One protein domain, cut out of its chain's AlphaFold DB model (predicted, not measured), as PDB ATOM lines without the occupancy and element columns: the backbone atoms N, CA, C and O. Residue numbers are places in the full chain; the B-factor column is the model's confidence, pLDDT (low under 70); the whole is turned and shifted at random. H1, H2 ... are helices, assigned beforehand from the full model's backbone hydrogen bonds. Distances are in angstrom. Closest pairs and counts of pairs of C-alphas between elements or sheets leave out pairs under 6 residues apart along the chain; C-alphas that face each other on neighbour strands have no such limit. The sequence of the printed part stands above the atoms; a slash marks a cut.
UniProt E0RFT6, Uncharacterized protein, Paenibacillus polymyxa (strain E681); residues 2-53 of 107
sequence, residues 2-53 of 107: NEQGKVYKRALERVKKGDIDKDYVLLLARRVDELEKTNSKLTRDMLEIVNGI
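What this domain is: This is residues 2 to 53 of the 107 residues of an uncharacterized protein of Paenibacillus polymyxa (strain E681) (UniProt E0RFT6). One long helix, H2, makes the long arm of an open V, and a shorter helix, H1, makes the other arm; the two come near each other only at the turn of residues 18 to 21, and the arms spread away from there. H2 makes most of the length, and its residues 26 to 53 stand free. The printed part has 52 residues with two named helices, H1 then H2 along the chain, and no named strand; the class is all helix. The whole is extended, with a radius of gyration of the C-alphas of 16.7 A and spans of 54 by 24 by 9 A.

Where its parts are: H2 is the longest helix, residues 22 to 53, and measures 46.7 A from first to last C-alpha. Its C-alpha 22 is at (35.165, -17.143, 42.408) and its C-alpha 53 at (36.583, -52.729, 12.137). H1 holds residues 3 to 17 and measures 21.6 A, beginning with C-alpha 3 at (23.369, -19.160, 25.089).

How they stand to each other: H2 and H1 are close but not clearly touching, with 2 pairs of C-alphas within 8 A. Their closest C-alphas, those of Val 15 and Lys 22, are 5.9 A apart. The helices run opposite ways at a shallow tilt of 27 degrees, and their centres are 23.4 A apart. In both H1 and H2, every O i to N i+4 pair is within hydrogen-bond range. Residues 2 to 7, of which 3 to 7 belong to H1, stand free.

The domain as a whole: The two C-alphas farthest apart, those of Lys 17 and Ile 53, are 54.0 A apart. The printed part has no cut, and the link from H1 to H2, four residues, is tight. The mean pLDDT of the printed part is 76.6; confidence is low, under 70, at residues 3 to 5, 7 to 8, 11 and 51 to 53.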
ATOM      1  N   ASN A   2      24.794 -15.602  21.961       71.19
ATOM      2  CA  ASN A   2      24.824 -17.065  22.137       71.19
ATOM      3  C   ASN A   2      24.442 -17.444  23.595       71.19
ATOM      4  O   ASN A   2      24.785 -16.708  24.525       71.19
ATOM      5  N   GLU A   3      23.724 -18.557  23.788       66.31
ATOM      6  CA  GLU A   3      23.369 -19.160  25.089       66.31
ATOM      7  C   GLU A   3      24.560 -19.253  26.065       66.31
ATOM      8  O   GLU A   3      24.438 -18.822  27.216       66.31
ATOM      9  N   GLN A   4      25.745 -19.670  25.606       56.94
ATOM     10  CA  GLN A   4      26.977 -19.696  26.412       56.94
ATOM     11  C   GLN A   4      27.345 -18.310  26.964       56.94
ATOM     12  O   GLN A   4      27.697 -18.170  28.136       56.94
ATOM     13  N   GLY A   5      27.186 -17.256  26.158       60.50
ATOM     14  CA  GLY A   5      27.456 -15.881  26.585       60.50
ATOM     15  C   GLY A   5      26.490 -15.389  27.669       60.50
ATOM     16  O   GLY A   5      26.874 -14.601  28.534       60.50
ATOM     17  N   LYS A   6      25.238 -15.871  27.669       71.62
ATOM     18  CA  LYS A   6      24.254 -15.551  28.719       71.62
ATOM     19  C   LYS A   6      24.560 -16.293  30.023       71.62
ATOM     20  O   LYS A   6      24.405 -15.717  31.098       71.62
ATOM     21  N   VAL A   7      24.990 -17.554  29.945       67.94
ATOM     22  CA  VAL A   7      25.383 -18.361  31.116       67.94
ATOM     23  C   VAL A   7      26.604 -17.754  31.807       67.94
ATOM     24  O   VAL A   7      26.559 -17.528  33.017       67.94
ATOM     25  N   TYR A   8      27.630 -17.381  31.040       69.94
ATOM     26  CA  TYR A   8      28.830 -16.727  31.566       69.94
ATOM     27  C   TYR A   8      28.510 -15.416  32.300       69.94
ATOM     28  O   TYR A   8      28.964 -15.192  33.423       69.94
ATOM     29  N   LYS A   9      27.650 -14.575  31.710       75.88
ATOM     30  CA  LYS A   9      27.228 -13.310  32.325       75.88
ATOM     31  C   LYS A   9      26.492 -13.528  33.655       75.88
ATOM     32  O   LYS A   9      26.806 -12.857  34.634       75.88
ATOM     33  N   ARG A  10      25.579 -14.508  33.720       73.06
ATOM     34  CA  ARG A  10      24.852 -14.865  34.956       73.06
ATOM     35  C   ARG A  10      25.780 -15.396  36.051       73.06
ATOM     36  O   ARG A  10      25.592 -15.056  37.215       73.06
ATOM     37  N   ALA A  11      26.777 -16.205  35.693       68.12
ATOM     38  CA  ALA A  11      27.764 -16.707  36.647       68.12
ATOM     39  C   ALA A  11      28.610 -15.563  37.236       68.12
ATOM     40  O   ALA A  11      28.748 -15.463  38.452       68.12
ATOM     41  N   LEU A  12      29.087 -14.640  36.394       72.44
ATOM     42  CA  LEU A  12      29.827 -13.447  36.826       72.44
ATOM     43  C   LEU A  12      29.013 -12.528  37.743       72.44
ATOM     44  O   LEU A  12      29.553 -11.976  38.699       72.44
ATOM     45  N   GLU A  13      27.727 -12.341  37.454       78.88
ATOM     46  CA  GLU A  13      26.837 -11.531  38.291       78.88
ATOM     47  C   GLU A  13      26.635 -12.149  39.681       78.88
ATOM     48  O   GLU A  13      26.623 -11.415  40.666       78.88
ATOM     49  N   ARG A  14      26.549 -13.481  39.781       72.25
ATOM     50  CA  ARG A  14      26.455 -14.197  41.067       72.25
ATOM     51  C   ARG A  14      27.760 -14.144  41.865       72.25
ATOM     52  O   ARG A  14      27.712 -13.921  43.070       72.25
ATOM     53  N   VAL A  15      28.914 -14.233  41.198       75.31
ATOM     54  CA  VAL A  15      30.228 -14.028  41.841       75.31
ATOM     55  C   VAL A  15      30.353 -12.606  42.390       75.31
ATOM     56  O   VAL A  15      30.771 -12.412  43.525       75.31
ATOM     57  N   LYS A  16      29.937 -11.591  41.620       75.12
ATOM     58  CA  LYS A  16      29.968 -10.185  42.065       75.12
ATOM     59  C   LYS A  16      29.043  -9.902  43.250       75.12
ATOM     60  O   LYS A  16      29.334  -8.996  44.023       75.12
ATOM     61  N   LYS A  17      27.940 -10.644  43.377       80.69
ATOM     62  CA  LYS A  17      27.017 -10.562  44.519       80.69
ATOM     63  C   LYS A  17      27.510 -11.316  45.759       80.69
ATOM     64  O   LYS A  17      26.926 -11.142  46.818       80.69
ATOM     65  N   GLY A  18      28.573 -12.115  45.634       72.50
ATOM     66  CA  GLY A  18      29.062 -12.984  46.705       72.50
ATOM     67  C   GLY A  18      28.230 -14.256  46.899       72.50
ATOM     68  O   GLY A  18      28.484 -14.999  47.838       72.50
ATOM     69  N   ASP A  19      27.268 -14.532  46.010       74.75
ATOM     70  CA  ASP A  19      26.404 -15.721  46.077       74.75
ATOM     71  C   ASP A  19      27.172 -17.011  45.733       74.75
ATOM     72  O   ASP A  19      26.729 -18.114  46.048       74.75
ATOM     73  N   ILE A  20      28.289 -16.880  45.010       71.19
ATOM     74  CA  ILE A  20      29.117 -17.987  44.530       71.19
ATOM     75  C   ILE A  20      30.588 -17.585  44.636       71.19
ATOM     76  O   ILE A  20      30.973 -16.500  44.199       71.19
ATOM     77  N   ASP A  21      31.411 -18.488  45.164       77.50
ATOM     78  CA  ASP A  21      32.855 -18.298  45.258       77.50
ATOM     79  C   ASP A  21      33.504 -18.259  43.860       77.50
ATOM     80  O   ASP A  21      33.234 -19.093  42.986       77.50
ATOM     81  N   LYS A  22      34.384 -17.281  43.641       74.00
ATOM     82  CA  LYS A  22      35.165 -17.143  42.408       74.00
ATOM     83  C   LYS A  22      36.035 -18.378  42.156       74.00
ATOM     84  O   LYS A  22      36.169 -18.790  41.001       74.00
ATOM     85  N   ASP A  23      36.566 -18.986  43.210       72.94
ATOM     86  CA  ASP A  23      37.406 -20.180  43.123       72.94
ATOM     87  C   ASP A  23      36.579 -21.404  42.715       72.94
ATOM     88  O   ASP A  23      37.030 -22.223  41.911       72.94
ATOM     89  N   TYR A  24      35.315 -21.472  43.145       73.69
ATOM     90  CA  TYR A  24      34.374 -22.502  42.703       73.69
ATOM     91  C   TYR A  24      34.039 -22.380  41.208       73.69
ATOM     92  O   TYR A  24      33.993 -23.382  40.496       73.69
ATOM     93  N   VAL A  25      33.877 -21.157  40.687       76.44
ATOM     94  CA  VAL A  25      33.652 -20.939  39.244       76.44
ATOM     95  C   VAL A  25      34.877 -21.328  38.411       76.44
ATOM     96  O   VAL A  25      34.722 -21.939  37.352       76.44
ATOM     97  N   LEU A  26      36.088 -21.019  38.882       77.88
ATOM     98  CA  LEU A  26      37.328 -21.434  38.217       77.88
ATOM     99  C   LEU A  26      37.495 -22.961  38.223       77.88
ATOM    100  O   LEU A  26      37.893 -23.535  37.208       77.88
ATOM    101  N   LEU A  27      37.142 -23.622  39.327       75.19
ATOM    102  CA  LEU A  27      37.173 -25.079  39.439       75.19
ATOM    103  C   LEU A  27      36.176 -25.748  38.484       75.19
ATOM    104  O   LEU A  27      36.535 -26.705  37.801       75.19
ATOM    105  N   LEU A  28      34.959 -25.209  38.363       76.94
ATOM    106  CA  LEU A  28      33.973 -25.685  37.388       76.94
ATOM    107  C   LEU A  28      34.446 -25.487  35.945       76.94
ATOM    108  O   LEU A  28      34.323 -26.406  35.141       76.94
ATOM    109  N   ALA A  29      35.017 -24.328  35.614       76.00
ATOM    110  CA  ALA A  29      35.545 -24.069  34.274       76.00
ATOM    111  C   ALA A  29      36.670 -25.050  33.910       76.00
ATOM    112  O   ALA A  29      36.671 -25.613  32.817       76.00
ATOM    113  N   ARG A  30      37.582 -25.319  34.853       77.75
ATOM    114  CA  ARG A  30      38.629 -26.333  34.686       77.75
ATOM    115  C   ARG A  30      38.038 -27.730  34.500       77.75
ATOM    116  O   ARG A  30      38.488 -28.467  33.629       77.75
ATOM    117  N   ARG A  31      37.014 -28.086  35.281       76.50
ATOM    118  CA  ARG A  31      36.358 -29.393  35.167       76.50
ATOM    119  C   ARG A  31      35.665 -29.577  33.818       76.50
ATOM    120  O   ARG A  31      35.704 -30.671  33.267       76.50
ATOM    121  N   VAL A  32      35.051 -28.523  33.283       83.62
ATOM    122  CA  VAL A  32      34.439 -28.543  31.948       83.62
ATOM    123  C   VAL A  32      35.501 -28.742  30.864       83.62
ATOM    124  O   VAL A  32      35.321 -29.613  30.023       83.62
ATOM    125  N   ASP A  33      36.627 -28.028  30.925       85.31
ATOM    126  CA  ASP A  33      37.737 -28.196  29.969       85.31
ATOM    127  C   ASP A  33      38.326 -29.623  30.000       85.31
ATOM    128  O   ASP A  33      38.585 -30.232  28.960       85.31
ATOM    129  N   GLU A  34      38.478 -30.214  31.189       86.81
ATOM    130  CA  GLU A  34      38.890 -31.618  31.344       86.81
ATOM    131  C   GLU A  34      37.884 -32.596  30.715       86.81
ATOM    132  O   GLU A  34      38.279 -33.563  30.055       86.81
ATOM    133  N   LEU A  35      36.584 -32.347  30.897       85.88
ATOM    134  CA  LEU A  35      35.524 -33.161  30.305       85.88
ATOM    135  C   LEU A  35      35.494 -33.029  28.781       85.88
ATOM    136  O   LEU A  35      35.402 -34.046  28.100       85.88
ATOM    137  N   GLU A  36      35.635 -31.823  28.229       85.75
ATOM    138  CA  GLU A  36      35.680 -31.601  26.776       85.75
ATOM    139  C   GLU A  36      36.872 -32.317  26.126       85.75
ATOM    140  O   GLU A  36      36.721 -32.964  25.083       85.75
ATOM    141  N   LYS A  37      38.043 -32.281  26.772       88.19
ATOM    142  CA  LYS A  37      39.233 -33.027  26.331       88.19
ATOM    143  C   LYS A  37      39.013 -34.535  26.377       88.19
ATOM    144  O   LYS A  37      39.353 -35.228  25.420       88.19
ATOM    145  N   THR A  38      38.428 -35.039  27.463       88.25
ATOM    146  CA  THR A  38      38.133 -36.472  27.626       88.25
ATOM    147  C   THR A  38      37.133 -36.946  26.577       88.25
ATOM    148  O   THR A  38      37.347 -37.976  25.947       88.25
ATOM    149  N   ASN A  39      36.086 -36.161  26.332       86.75
ATOM    150  CA  ASN A  39      35.064 -36.488  25.346       86.75
ATOM    151  C   ASN A  39      35.647 -36.485  23.926       86.75
ATOM    152  O   ASN A  39      35.425 -37.409  23.155       86.75
ATOM    153  N   SER A  40      36.490 -35.499  23.606       85.88
ATOM    154  CA  SER A  40      37.196 -35.445  22.320       85.88
ATOM    155  C   SER A  40      38.111 -36.653  22.105       85.88
ATOM    156  O   SER A  40      38.223 -37.148  20.983       85.88
ATOM    157  N   LYS A  41      38.763 -37.136  23.172       90.00
ATOM    158  CA  LYS A  41      39.580 -38.349  23.126       90.00
ATOM    159  C   LYS A  41      38.713 -39.590  22.897       90.00
ATOM    160  O   LYS A  41      38.988 -40.320  21.962       90.00
ATOM    161  N   LEU A  42      37.645 -39.775  23.673       87.62
ATOM    162  CA  LEU A  42      36.729 -40.913  23.521       87.62
ATOM    163  C   LEU A  42      36.126 -40.988  22.114       87.62
ATOM    164  O   LEU A  42      36.079 -42.063  21.531       87.62
ATOM    165  N   THR A  43      35.729 -39.851  21.540       84.88
ATOM    166  CA  THR A  43      35.226 -39.801  20.160       84.88
ATOM    167  C   THR A  43      36.289 -40.230  19.150       84.88
ATOM    168  O   THR A  43      35.972 -40.921  18.187       84.88
ATOM    169  N   ARG A  44      37.555 -39.840  19.356       86.31
ATOM    170  CA  ARG A  44      38.663 -40.279  18.499       86.31
ATOM    171  C   ARG A  44      38.926 -41.773  18.652       86.31
ATOM    172  O   ARG A  44      39.006 -42.453  17.640       86.31
ATOM    173  N   ASP A  45      39.002 -42.263  19.885       84.94
ATOM    174  CA  ASP A  45      39.238 -43.676  20.183       84.94
ATOM    175  C   ASP A  45      38.110 -44.540  19.577       84.94
ATOM    176  O   ASP A  45      38.381 -45.552  18.937       84.94
ATOM    177  N   MET A  46      36.846 -44.100  19.665       80.69
ATOM    178  CA  MET A  46      35.715 -44.761  18.998       80.69
ATOM    179  C   MET A  46      35.832 -44.752  17.473       80.69
ATOM    180  O   MET A  46      35.572 -45.772  16.846       80.69
ATOM    181  N   LEU A  47      36.224 -43.629  16.865       81.31
ATOM    182  CA  LEU A  47      36.433 -43.558  15.415       81.31
ATOM    183  C   LEU A  47      37.584 -44.462  14.959       81.31
ATOM    184  O   LEU A  47      37.482 -45.078  13.906       81.31
ATOM    185  N   GLU A  48      38.663 -44.564  15.733       77.88
ATOM    186  CA  GLU A  48      39.775 -45.478  15.449       77.88
ATOM    187  C   GLU A  48      39.343 -46.946  15.556       77.88
ATOM    188  O   GLU A  48      39.712 -47.743  14.697       77.88
ATOM    189  N   ILE A  49      38.511 -47.291  16.545       79.56
ATOM    190  CA  ILE A  49      37.916 -48.629  16.672       79.56
ATOM    191  C   ILE A  49      37.017 -48.930  15.468       79.56
ATOM    192  O   ILE A  49      37.209 -49.947  14.811       79.56
ATOM    193  N   VAL A  50      36.084 -48.036  15.127       72.94
ATOM    194  CA  VAL A  50      35.164 -48.226  13.990       72.94
ATOM    195  C   VAL A  50      35.932 -48.353  12.671       72.94
ATOM    196  O   VAL A  50      35.701 -49.296  11.923       72.94
ATOM    197  N   ASN A  51      36.907 -47.476  12.416       67.81
ATOM    198  CA  ASN A  51      37.737 -47.542  11.208       67.81
ATOM    199  C   ASN A  51      38.642 -48.789  11.184       67.81
ATOM    200  O   ASN A  51      38.987 -49.279  10.110       67.81
ATOM    201  N   GLY A  52      39.048 -49.303  12.350       64.44
ATOM    202  CA  GLY A  52      39.768 -50.572  12.472       64.44
ATOM    203  C   GLY A  52      38.895 -51.793  12.163       64.44
ATOM    204  O   GLY A  52      39.407 -52.794  11.663       64.44
ATOM    205  N   ILE A  53      37.585 -51.687  12.405       60.59
ATOM    206  CA  ILE A  53      36.583 -52.729  12.137       60.59
ATOM    207  C   ILE A  53      36.063 -52.653  10.690       60.59
ATOM    208  O   ILE A  53      35.741 -53.688  10.122       60.59
TER     209      ILE A  53